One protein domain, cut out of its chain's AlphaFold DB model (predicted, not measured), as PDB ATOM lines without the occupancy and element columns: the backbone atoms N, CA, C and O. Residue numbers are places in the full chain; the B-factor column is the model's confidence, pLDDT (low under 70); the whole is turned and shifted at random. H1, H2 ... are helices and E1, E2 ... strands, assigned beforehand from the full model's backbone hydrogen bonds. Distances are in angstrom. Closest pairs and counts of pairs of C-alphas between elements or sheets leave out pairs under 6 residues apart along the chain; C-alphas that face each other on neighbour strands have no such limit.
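Overview. This is residues 163 to 248 of the 357 residues of the protein "Methylated-DNA--[protein]-cysteine S-methyltransferase" of Ruminococcaceae bacterium YRB3002 (UniProt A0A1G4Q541). Picture a small antiparallel sheet, E1 E2 E3, with the long helix H4 packed along one face and the short helix H2 over E1 on the opposite face. H1 only grazes the sheet, a loop of residues 205 to 217 joins it to H2, and little H3 is off the sheet, at H4. The 86 printed residues hold three strands, then four helices: mixed, helices and strands. The whole is compact, radius of gyration of the C-alphas 12.1 A, and rounded, spanning 32 by 28 by 22 A.

Along the chain. Find C-alpha 163 at (-21.089, 19.551, 20.228), where E1, residues 163 to 167, begins. E2, residues 170 to 176, covers 19.7 A and E3, residues 181 to 188, 20.8 A. Then come H1, residues 197 to 204, 11.0 A; H2, residues 218 to 221; and H3, residues 225 to 229. H4, residues 233 to 246, runs 20.2 A to C-alpha 246 at (-10.094, 16.889, 10.400).

Arrangement. The strands form a meander, each the antiparallel neighbour of the one before, in two hairpins. Look at N 165 and O 172, 2.8 A, for E1 and E2, and N 173 and O 185, 2.8 A, for E2 and E3. H4 is over E1 and E2 at a height of 8.2 A, along the strands; its closest C-alphas to E2 are Val 235 and Gly 176, 5.7 A. H2 is on the opposite face, its Tyr 221 C-alpha 6.1 A from that of Pro 166. H3 and H4 only just touch, with 3 pairs of C-alphas within 8 A, the closest Ile 228 and Ala 236, 5.7 A, through residues 236 to 239 of H4 alone. H1 and H4 are apart. In H1, H3 and H4 every O i to N i+4 pair is within hydrogen-bond range; H2 is too short for one.

Size, cuts and confidence. The C-alphas farthest apart are those of Gly 210 and Lys 248, 33.5 A. The printed part has no cut; the link from H1 to H2 is long. Mean pLDDT of the printed part is 89.5, with residue 195 under 70.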
ATOM      1  N   CYS A 163     -20.886  20.258  21.484       93.31
ATOM      2  CA  CYS A 163     -21.089  19.551  20.228       93.31
ATOM      3  C   CYS A 163     -20.042  18.444  20.067       93.31
ATOM      4  O   CYS A 163     -19.052  18.372  20.804       93.31
ATOM      5  N   PHE A 164     -20.293  17.556  19.108       95.75
ATOM      6  CA  PHE A 164     -19.527  16.338  18.886       95.75
ATOM      7  C   PHE A 164     -19.026  16.332  17.442       95.75
ATOM      8  O   PHE A 164     -19.809  16.142  16.519       95.75
ATOM      9  N   VAL A 165     -17.727  16.559  17.238       97.19
ATOM     10  CA  VAL A 165     -17.120  16.599  15.901       97.19
ATOM     11  C   VAL A 165     -16.480  15.244  15.589       97.19
ATOM     12  O   VAL A 165     -15.490  14.887  16.238       97.19
ATOM     13  N   PRO A 166     -17.002  14.461  14.630       96.56
ATOM     14  CA  PRO A 166     -16.463  13.141  14.336       96.56
ATOM     15  C   PRO A 166     -15.137  13.229  13.569       96.56
ATOM     16  O   PRO A 166     -14.950  14.065  12.687       96.56
ATOM     17  N   PHE A 167     -14.233  12.295  13.847       95.25
ATOM     18  CA  PHE A 167     -13.019  12.038  13.074       95.25
ATOM     19  C   PHE A 167     -12.774  10.528  12.960       95.25
ATOM     20  O   PHE A 167     -13.520   9.724  13.509       95.25
ATOM     21  N   ALA A 168     -11.743  10.113  12.220       92.38
ATOM     22  CA  ALA A 168     -11.566   8.703  11.853       92.38
ATOM     23  C   ALA A 168     -11.481   7.735  13.051       92.38
ATOM     24  O   ALA A 168     -11.971   6.617  12.954       92.38
ATOM     25  N   GLN A 169     -10.876   8.159  14.166       93.12
ATOM     26  CA  GLN A 169     -10.671   7.310  15.349       93.12
ATOM     27  C   GLN A 169     -11.676   7.585  16.483       93.12
ATOM     28  O   GLN A 169     -11.643   6.908  17.515       93.12
ATOM     29  N   GLY A 170     -12.550   8.588  16.346       95.62
ATOM     30  CA  GLY A 170     -13.391   9.015  17.457       95.62
ATOM     31  C   GLY A 170     -14.112  10.340  17.257       95.62
ATOM     32  O   GLY A 170     -14.495  10.710  16.152       95.62
ATOM     33  N   VAL A 171     -14.302  11.056  18.362       96.94
ATOM     34  CA  VAL A 171     -15.085  12.289  18.436       96.94
ATOM     35  C   VAL A 171     -14.339  13.333  19.256       96.94
ATOM     36  O   VAL A 171     -13.847  13.047  20.352       96.94
ATOM     37  N   ALA A 172     -14.246  14.552  18.731       97.44
ATOM     38  CA  ALA A 172     -13.852  15.719  19.500       97.44
ATOM     39  C   ALA A 172     -15.098  16.328  20.144       97.44
ATOM     40  O   ALA A 172     -15.984  16.835  19.461       97.44
ATOM     41  N   VAL A 173     -15.168  16.262  21.468       96.44
ATOM     42  CA  VAL A 173     -16.201  16.923  22.255       96.44
ATOM     43  C   VAL A 173     -15.754  18.352  22.508       96.44
ATOM     44  O   VAL A 173     -14.735  18.583  23.165       96.44
ATOM     45  N   VAL A 174     -16.536  19.303  22.012       96.62
ATOM     46  CA  VAL A 174     -16.339  20.734  22.246       96.62
ATOM     47  C   VAL A 174     -17.361  21.178  23.276       96.62
ATOM     48  O   VAL A 174     -18.537  20.869  23.134       96.62
ATOM     49  N   THR A 175     -16.938  21.904  24.305       91.81
ATOM     50  CA  THR A 175     -17.834  22.498  25.305       91.81
ATOM     51  C   THR A 175     -17.581  23.991  25.410       91.81
ATOM     52  O   THR A 175     -16.427  24.424  25.391       91.81
ATOM     53  N   GLY A 176     -18.622  24.791  25.594       87.94
ATOM     54  CA  GLY A 176     -18.474  26.237  25.669       87.94
ATOM     55  C   GLY A 176     -19.799  26.959  25.759       87.94
ATOM     56  O   GLY A 176     -20.843  26.362  26.011       87.94
ATOM     57  N   ASP A 177     -19.712  28.255  25.546       77.94
ATOM     58  CA  ASP A 177     -20.845  29.131  25.352       77.94
ATOM     59  C   ASP A 177     -20.636  29.935  24.063       77.94
ATOM     60  O   ASP A 177     -19.835  29.613  23.186       77.94
ATOM     61  N   SER A 178     -21.425  30.975  23.910       75.44
ATOM     62  CA  SER A 178     -21.421  31.872  22.764       75.44
ATOM     63  C   SER A 178     -20.217  32.797  22.662       75.44
ATOM     64  O   SER A 178     -20.040  33.392  21.606       75.44
ATOM     65  N   GLN A 179     -19.470  32.990  23.749       76.62
ATOM     66  CA  GLN A 179     -18.322  33.891  23.828       76.62
ATOM     67  C   GLN A 179     -17.003  33.139  23.933       76.62
ATOM     68  O   GLN A 179     -15.979  33.675  23.518       76.62
ATOM     69  N   TYR A 180     -17.004  31.934  24.507       86.19
ATOM     70  CA  TYR A 180     -15.793  31.152  24.708       86.19
ATOM     71  C   TYR A 180     -16.042  29.648  24.588       86.19
ATOM     72  O   TYR A 180     -16.913  29.069  25.240       86.19
ATOM     73  N   VAL A 181     -15.145  28.972  23.874       94.31
ATOM     74  CA  VAL A 181     -14.901  27.543  24.067       94.31
ATOM     75  C   VAL A 181     -14.153  27.339  25.384       94.31
ATOM     76  O   VAL A 181     -13.158  28.003  25.673       94.31
ATOM     77  N   THR A 182     -14.629  26.406  26.198       90.38
ATOM     78  CA  THR A 182     -14.059  26.087  27.519       90.38
ATOM     79  C   THR A 182     -13.465  24.685  27.591       90.38
ATOM     80  O   THR A 182     -12.782  24.355  28.558       90.38
ATOM     81  N   GLY A 183     -13.690  23.854  26.574       95.12
ATOM     82  CA  GLY A 183     -13.094  22.530  26.499       95.12
ATOM     83  C   GLY A 183     -13.096  21.971  25.087       95.12
ATOM     84  O   GLY A 183     -14.064  22.135  24.348       95.12
ATOM     85  N   VAL A 184     -12.015  21.275  24.747       97.56
ATOM     86  CA  VAL A 184     -11.918  20.387  23.586       97.56
ATOM     87  C   VAL A 184     -11.268  19.098  24.075       97.56
ATOM     88  O   VAL A 184     -10.105  19.099  24.487       97.56
ATOM     89  N   LYS A 185     -12.020  17.999  24.081       96.19
ATOM     90  CA  LYS A 185     -11.550  16.680  24.527       96.19
ATOM     91  C   LYS A 185     -11.765  15.651  23.432       96.19
ATOM     92  O   LYS A 185     -12.812  15.629  22.797       96.19
ATOM     93  N   LEU A 186     -10.775  14.797  23.220       97.25
ATOM     94  CA  LEU A 186     -10.842  13.736  22.224       97.25
ATOM     95  C   LEU A 186     -11.211  12.421  22.904       97.25
ATOM     96  O   LEU A 186     -10.617  12.054  23.917       97.25
ATOM     97  N   HIS A 187     -12.169  11.711  22.324       95.38
ATOM     98  CA  HIS A 187     -12.620  10.411  22.797       95.38
ATOM     99  C   HIS A 187     -12.644   9.424  21.638       95.38
ATOM    100  O   HIS A 187     -13.150   9.735  20.565       95.38
ATOM    101  N   ARG A 188     -12.113   8.224  21.857       95.19
ATOM    102  CA  ARG A 188     -12.130   7.133  20.878       95.19
ATOM    103  C   ARG A 188     -13.529   6.512  20.778       95.19
ATOM    104  O   ARG A 188     -14.217   6.381  21.793       95.19
ATOM    105  N   PHE A 189     -13.926   6.059  19.593       94.75
ATOM    106  CA  PHE A 189     -15.122   5.218  19.460       94.75
ATOM    107  C   PHE A 189     -14.993   3.925  20.274       94.75
ATOM    108  O   PHE A 189     -13.924   3.320  20.334       94.75
ATOM    109  N   GLY A 190     -16.068   3.496  20.937       92.38
ATOM    110  CA  GLY A 190     -16.005   2.373  21.874       92.38
ATOM    111  C   GLY A 190     -15.390   2.722  23.237       92.38
ATOM    112  O   GLY A 190     -15.271   1.846  24.092       92.38
ATOM    113  N   SER A 191     -15.000   3.982  23.478       93.19
ATOM    114  CA  SER A 191     -14.661   4.447  24.827       93.19
ATOM    115  C   SER A 191     -15.909   4.916  25.574       93.19
ATOM    116  O   SER A 191     -16.850   5.455  24.984       93.19
ATOM    117  N   LYS A 192     -15.917   4.695  26.890       93.19
ATOM    118  CA  LYS A 192     -16.996   5.139  27.771       93.19
ATOM    119  C   LYS A 192     -16.847   6.626  28.070       93.19
ATOM    120  O   LYS A 192     -15.786   7.068  28.510       93.19
ATOM    121  N   LEU A 193     -17.923   7.385  27.884       89.69
ATOM    122  CA  LEU A 193     -18.024   8.722  28.452       89.69
ATOM    123  C   LEU A 193     -18.368   8.593  29.937       89.69
ATOM    124  O   LEU A 193     -19.334   7.934  30.321       89.69
ATOM    125  N   HIS A 194     -17.548   9.205  30.785       78.75
ATOM    126  CA  HIS A 194     -17.787   9.225  32.224       78.75
ATOM    127  C   HIS A 194     -18.903  10.225  32.562       78.75
ATOM    128  O   HIS A 194     -19.072  11.236  31.880       78.75
ATOM    129  N   GLU A 195     -19.701   9.904  33.583       59.88
ATOM    130  CA  GLU A 195     -20.931  10.623  33.928       59.88
ATOM    131  C   GLU A 195     -20.720  12.127  34.139       59.88
ATOM    132  O   GLU A 195     -19.790  12.565  34.814       59.88
ATOM    133  N   GLY A 196     -21.604  12.926  33.537       71.94
ATOM    134  CA  GLY A 196     -21.557  14.382  33.563       71.94
ATOM    135  C   GLY A 196     -22.415  14.991  32.455       71.94
ATOM    136  O   GLY A 196     -23.126  14.284  31.740       71.94
ATOM    137  N   PHE A 197     -22.313  16.311  32.290       73.31
ATOM    138  CA  PHE A 197     -23.035  17.077  31.266       73.31
ATOM    139  C   PHE A 197     -22.932  16.448  29.863       73.31
ATOM    140  O   PHE A 197     -23.950  16.166  29.235       73.31
ATOM    141  N   VAL A 198     -21.708  16.180  29.397       83.38
ATOM    142  CA  VAL A 198     -21.449  15.665  28.042       83.38
ATOM    143  C   VAL A 198     -22.108  14.305  27.814       83.38
ATOM    144  O   VAL A 198     -22.708  14.097  26.763       83.38
ATOM    145  N   LEU A 199     -22.043  13.389  28.789       84.19
ATOM    146  CA  LEU A 199     -22.684  12.077  28.672       84.19
ATOM    147  C   LEU A 199     -24.207  12.211  28.538       84.19
ATOM    148  O   LEU A 199     -24.818  11.486  27.756       84.19
ATOM    149  N   ASN A 200     -24.824  13.134  29.277       75.38
ATOM    150  CA  ASN A 200     -26.270  13.343  29.210       75.38
ATOM    151  C   ASN A 200     -26.707  13.871  27.840       75.38
ATOM    152  O   ASN A 200     -27.687  13.368  27.292       75.38
ATOM    153  N   VAL A 201     -25.956  14.812  27.259       81.44
ATOM    154  CA  VAL A 201     -26.217  15.273  25.885       81.44
ATOM    155  C   VAL A 201     -26.003  14.136  24.886       81.44
ATOM    156  O   VAL A 201     -26.866  13.885  24.051       81.44
ATOM    157  N   ALA A 202     -24.913  13.375  25.015       86.94
ATOM    158  CA  ALA A 202     -24.636  12.242  24.135       86.94
ATOM    159  C   ALA A 202     -25.754  11.180  24.171       86.94
ATOM    160  O   ALA A 202     -26.110  10.631  23.132       86.94
ATOM    161  N   ARG A 203     -26.350  10.913  25.344       82.19
ATOM    162  CA  ARG A 203     -27.509  10.012  25.485       82.19
ATOM    163  C   ARG A 203     -28.749  10.547  24.776       82.19
ATOM    164  O   ARG A 203     -29.441   9.778  24.116       82.19
ATOM    165  N   GLN A 204     -29.032  11.844  24.898       76.38
ATOM    166  CA  GLN A 204     -30.175  12.476  24.227       76.38
ATOM    167  C   GLN A 204     -30.043  12.401  22.707       76.38
ATOM    168  O   GLN A 204     -30.997  12.035  22.025       76.38
ATOM    169  N   LEU A 205     -28.833  12.645  22.204       83.25
ATOM    170  CA  LEU A 205     -28.488  12.547  20.788       83.25
ATOM    171  C   LEU A 205     -28.282  11.102  20.302       83.25
ATOM    172  O   LEU A 205     -28.001  10.888  19.129       83.25
ATOM    173  N   ARG A 206     -28.420  10.099  21.184       87.69
ATOM    174  CA  ARG A 206     -28.203   8.672  20.878       87.69
ATOM    175  C   ARG A 206     -26.811   8.381  20.295       87.69
ATOM    176  O   ARG A 206     -26.656   7.487  19.474       87.69
ATOM    177  N   LEU A 207     -25.797   9.113  20.753       91.88
ATOM    178  CA  LEU A 207     -24.387   8.950  20.365       91.88
ATOM    179  C   LEU A 207     -23.651   7.907  21.214       91.88
ATOM    180  O   LEU A 207     -22.482   7.603  20.967       91.88
ATOM    181  N   VAL A 208     -24.311   7.408  22.257       93.31
ATOM    182  CA  VAL A 208     -23.802   6.381  23.162       93.31
ATOM    183  C   VAL A 208     -24.825   5.267  23.346       93.31
ATOM    184  O   VAL A 208     -26.029   5.501  23.227       93.31
ATOM    185  N   ASP A 209     -24.348   4.070  23.675       91.56
ATOM    186  CA  ASP A 209     -25.199   2.955  24.092       91.56
ATOM    187  C   ASP A 209     -25.731   3.117  25.536       91.56
ATOM    188  O   ASP A 209     -25.515   4.135  26.207       91.56
ATOM    189  N   GLY A 210     -26.444   2.098  26.033       82.38
ATOM    190  CA  GLY A 210     -27.000   2.092  27.391       82.38
ATOM    191  C   GLY A 210     -25.948   2.229  28.500       82.38
ATOM    192  O   GLY A 210     -26.235   2.806  29.550       82.38
ATOM    193  N   ASP A 211     -24.715   1.788  28.241       88.25
ATOM    194  CA  ASP A 211     -23.593   1.851  29.176       88.25
ATOM    195  C   ASP A 211     -22.788   3.155  29.066       88.25
ATOM    196  O   ASP A 211     -21.858   3.371  29.856       88.25
ATOM    197  N   GLY A 212     -23.157   4.052  28.144       86.50
ATOM    198  CA  GLY A 212     -22.478   5.325  27.901       86.50
ATOM    199  C   GLY A 212     -21.248   5.207  26.999       86.50
ATOM    200  O   GLY A 212     -20.375   6.077  27.045       86.50
ATOM    201  N   VAL A 213     -21.141   4.136  26.213       95.31
ATOM    202  CA  VAL A 213     -20.040   3.904  25.270       95.31
ATOM    203  C   VAL A 213     -20.344   4.564  23.929       95.31
ATOM    204  O   VAL A 213     -21.428   4.377  23.386       95.31
ATOM    205  N   LEU A 214     -19.387   5.327  23.387       95.50
ATOM    206  CA  LEU A 214     -19.537   6.020  22.100       95.50
ATOM    207  C   LEU A 214     -19.747   5.041  20.942       95.50
ATOM    208  O   LEU A 214     -18.912   4.158  20.712       95.50
ATOM    209  N   ILE A 215     -20.824   5.254  20.187       95.81
ATOM    210  CA  ILE A 215     -21.200   4.436  19.034       95.81
ATOM    211  C   ILE A 215     -20.293   4.775  17.848       95.81
ATOM    212  O   ILE A 215     -20.100   5.935  17.505       95.81
ATOM    213  N   ASN A 216     -19.741   3.752  17.195       94.94
ATOM    214  CA  ASN A 216     -18.925   3.926  15.994       94.94
ATOM    215  C   ASN A 216     -19.797   4.005  14.732       94.94
ATOM    216  O   ASN A 216     -19.754   3.122  13.878       94.94
ATOM    217  N   ASP A 217     -20.614   5.048  14.643       92.06
ATOM    218  CA  ASP A 217     -21.366   5.384  13.439       92.06
ATOM    219  C   ASP A 217     -21.263   6.888  13.212       92.06
ATOM    220  O   ASP A 217     -21.901   7.684  13.897       92.06
ATOM    221  N   ARG A 218     -20.418   7.280  12.254       87.38
ATOM    222  CA  ARG A 218     -20.125   8.691  11.978       87.38
ATOM    223  C   ARG A 218     -21.356   9.472  11.519       87.38
ATOM    224  O   ARG A 218     -21.399  10.668  11.786       87.38
ATOM    225  N   SER A 219     -22.338   8.809  10.905       89.06
ATOM    226  CA  SER A 219     -23.566   9.456  10.427       89.06
ATOM    227  C   SER A 219     -24.409  10.032  11.568       89.06
ATOM    228  O   SER A 219     -25.105  11.022  11.378       89.06
ATOM    229  N   LEU A 220     -24.276   9.483  12.782       89.75
ATOM    230  CA  LEU A 220     -24.960   9.989  13.974       89.75
ATOM    231  C   LEU A 220     -24.422  11.344  14.457       89.75
ATOM    232  O   LEU A 220     -25.098  12.032  15.214       89.75
ATOM    233  N   TYR A 221     -23.204  11.716  14.058       92.19
ATOM    234  CA  TYR A 221     -22.512  12.922  14.525       92.19
ATOM    235  C   TYR A 221     -22.549  14.070  13.510       92.19
ATOM    236  O   TYR A 221     -22.035  15.160  13.781       92.19
ATOM    237  N   GLU A 222     -23.099  13.826  12.323       88.19
ATOM    238  CA  GLU A 222     -23.259  14.854  11.304       88.19
ATOM    239  C   GLU A 222     -24.366  15.816  11.734       88.19
ATOM    240  O   GLU A 222     -25.489  15.408  12.018       88.19
ATOM    241  N   MET A 223     -24.028  17.101  11.814       89.00
ATOM    242  CA  MET A 223     -24.979  18.152  12.158       89.00
ATOM    243  C   MET A 223     -25.466  18.824  10.880       89.00
ATOM    244  O   MET A 223     -24.662  19.163  10.006       89.00
ATOM    245  N   SER A 224     -26.778  19.034  10.773       88.31
ATOM    246  CA  SER A 224     -27.334  19.880   9.719       88.31
ATOM    247  C   SER A 224     -26.990  21.352   9.974       88.31
ATOM    248  O   SER A 224     -26.583  21.725  11.076       88.31
ATOM    249  N   GLN A 225     -27.171  22.218   8.971       85.94
ATOM    250  CA  GLN A 225     -26.976  23.658   9.174       85.94
ATOM    251  C   GLN A 225     -27.902  24.203  10.274       85.94
ATOM    252  O   GLN A 225     -27.455  24.990  11.104       85.94
ATOM    253  N   ASP A 226     -29.142  23.711  10.345       77.81
ATOM    254  CA  ASP A 226     -30.106  24.098  11.379       77.81
ATOM    255  C   ASP A 226     -29.621  23.705  12.787       77.81
ATOM    256  O   ASP A 226     -29.783  24.473  13.735       77.81
ATOM    257  N   ASP A 227     -28.977  22.540  12.930       83.38
ATOM    258  CA  ASP A 227     -28.402  22.097  14.208       83.38
ATOM    259  C   ASP A 227     -27.169  22.925  14.606       83.38
ATOM    260  O   ASP A 227     -26.893  23.119  15.790       83.38
ATOM    261  N   ILE A 228     -26.403  23.415  13.630       85.81
ATOM    262  CA  ILE A 228     -25.247  24.284  13.885       85.81
ATOM    263  C   ILE A 228     -25.721  25.675  14.321       85.81
ATOM    264  O   ILE A 228     -25.146  26.251  15.246       85.81
ATOM    265  N   ASP A 229     -26.780  26.198  13.706       79.12
ATOM    266  CA  ASP A 229     -27.304  27.544  13.964       79.12
ATOM    267  C   ASP A 229     -27.888  27.709  15.381       79.12
ATOM    268  O   ASP A 229     -27.981  28.828  15.894       79.12
ATOM    269  N   ILE A 230     -28.254  26.603  16.035       77.25
ATOM    270  CA  ILE A 230     -28.747  26.582  17.421       77.25
ATOM    271  C   ILE A 230     -27.648  26.368  18.471       77.25
ATOM    272  O   ILE A 230     -27.912  26.531  19.667       77.25
ATOM    273  N   LEU A 231     -26.424  26.011  18.064       83.31
ATOM    274  CA  LEU A 231     -25.291  25.942  18.986       83.31
ATOM    275  C   LEU A 231     -24.894  27.354  19.458       83.31
ATOM    276  O   LEU A 231     -25.040  28.334  18.725       83.31
ATOM    277  N   PRO A 232     -24.315  27.490  20.664       82.88
ATOM    278  CA  PRO A 232     -23.721  28.748  21.090       82.88
ATOM    279  C   PRO A 232     -22.654  29.226  20.094       82.88
ATOM    280  O   PRO A 232     -21.853  28.426  19.620       82.88
ATOM    281  N   GLY A 233     -22.608  30.532  19.819       84.06
ATOM    282  CA  GLY A 233     -21.753  31.152  18.791       84.06
ATOM    283  C   GLY A 233     -20.323  30.601  18.658       84.06
ATOM    284  O   GLY A 233     -19.961  30.123  17.583       84.06
ATOM    285  N   GLU A 234     -19.500  30.624  19.715       90.62
ATOM    286  CA  GLU A 234     -18.132  30.076  19.633       90.62
ATOM    287  C   GLU A 234     -18.089  28.542  19.555       90.62
ATOM    288  O   GLU A 234     -17.179  27.993  18.938       90.62
ATOM    289  N   VAL A 235     -19.075  27.833  20.117       93.19
ATOM    290  CA  VAL A 235     -19.196  26.369  19.972       93.19
ATOM    291  C   VAL A 235     -19.520  25.996  18.522       93.19
ATOM    292  O   VAL A 235     -18.901  25.081  17.980       93.19
ATOM    293  N   ALA A 236     -20.416  26.736  17.863       92.94
ATOM    294  CA  ALA A 236     -20.719  26.587  16.440       92.94
ATOM    295  C   ALA A 236     -19.477  26.875  15.577       92.94
ATOM    296  O   ALA A 236     -19.108  26.080  14.710       92.94
ATOM    297  N   LYS A 237     -18.768  27.979  15.864       96.62
ATOM    298  CA  LYS A 237     -17.518  28.345  15.176       96.62
ATOM    299  C   LYS A 237     -16.456  27.251  15.321       96.62
ATOM    300  O   LYS A 237     -15.808  26.879  14.340       96.62
ATOM    301  N   ALA A 238     -16.304  26.701  16.524       97.50
ATOM    302  CA  ALA A 238     -15.375  25.615  16.801       97.50
ATOM    303  C   ALA A 238     -15.774  24.302  16.118       97.50
ATOM    304  O   ALA A 238     -14.891  23.637  15.578       97.50
ATOM    305  N   TYR A 239     -17.067  23.956  16.065       97.19
ATOM    306  CA  TYR A 239     -17.556  22.791  15.316       97.19
ATOM    307  C   TYR A 239     -17.083  22.836  13.860       97.19
ATOM    308  O   TYR A 239     -16.434  21.901  13.384       97.19
ATOM    309  N   VAL A 240     -17.335  23.956  13.175       97.25
ATOM    310  CA  VAL A 240     -16.959  24.147  11.767       97.25
ATOM    311  C   VAL A 240     -15.445  24.059  11.590       97.25
ATOM    312  O   VAL A 240     -14.956  23.327  10.732       97.25
ATOM    313  N   GLN A 241     -14.669  24.765  12.414       98.06
ATOM    314  CA  GLN A 241     -13.218  24.793  12.235       98.06
ATOM    315  C   GLN A 241     -12.527  23.480  12.604       98.06
ATOM    316  O   GLN A 241     -11.567  23.098  11.938       98.06
ATOM    317  N   ILE A 242     -12.999  22.767  13.627       97.88
ATOM    318  CA  ILE A 242     -12.474  21.442  13.979       97.88
ATOM    319  C   ILE A 242     -12.847  20.422  12.896       97.88
ATOM    320  O   ILE A 242     -12.004  19.609  12.518       97.88
ATOM    321  N   SER A 243     -14.044  20.522  12.310       96.81
ATOM    322  CA  SER A 243     -14.422  19.725  11.132       96.81
ATOM    323  C   SER A 243     -13.491  20.006   9.943       96.81
ATOM    324  O   SER A 243     -13.005  19.084   9.283       96.81
ATOM    325  N   ASN A 244     -13.154  21.278   9.709       96.12
ATOM    326  CA  ASN A 244     -12.202  21.690   8.673       96.12
ATOM    327  C   ASN A 244     -10.775  21.189   8.953       96.12
ATOM    328  O   ASN A 244     -10.064  20.765   8.043       96.12
ATOM    329  N   TYR A 245     -10.357  21.169  10.218       96.44
ATOM    330  CA  TYR A 245      -9.074  20.598  10.621       96.44
ATOM    331  C   TYR A 245      -9.010  19.093  10.325       96.44
ATOM    332  O   TYR A 245      -8.061  18.631   9.689       96.44
ATOM    333  N   PHE A 246     -10.044  18.327  10.689       95.50
ATOM    334  CA  PHE A 246     -10.094  16.889  10.400       95.50
ATOM    335  C   PHE A 246     -10.241  16.563   8.908       95.50
ATOM    336  O   PHE A 246      -9.803  15.495   8.480       95.50
ATOM    337  N   SER A 247     -10.784  17.481   8.104       93.69
ATOM    338  CA  SER A 247     -10.808  17.382   6.635       93.69
ATOM    339  C   SER A 247      -9.556  17.943   5.950       93.69
ATOM    340  O   SER A 247      -9.508  17.985   4.723       93.69
ATOM    341  N   LYS A 248      -8.523  18.334   6.713       92.38
ATOM    342  CA  LYS A 248      -7.252  18.903   6.219       92.38
ATOM    343  C   LYS A 248      -7.382  20.246   5.487       92.38
ATOM    344  O   LYS A 248      -6.455  20.660   4.798       92.38
TER     345      LYS A 248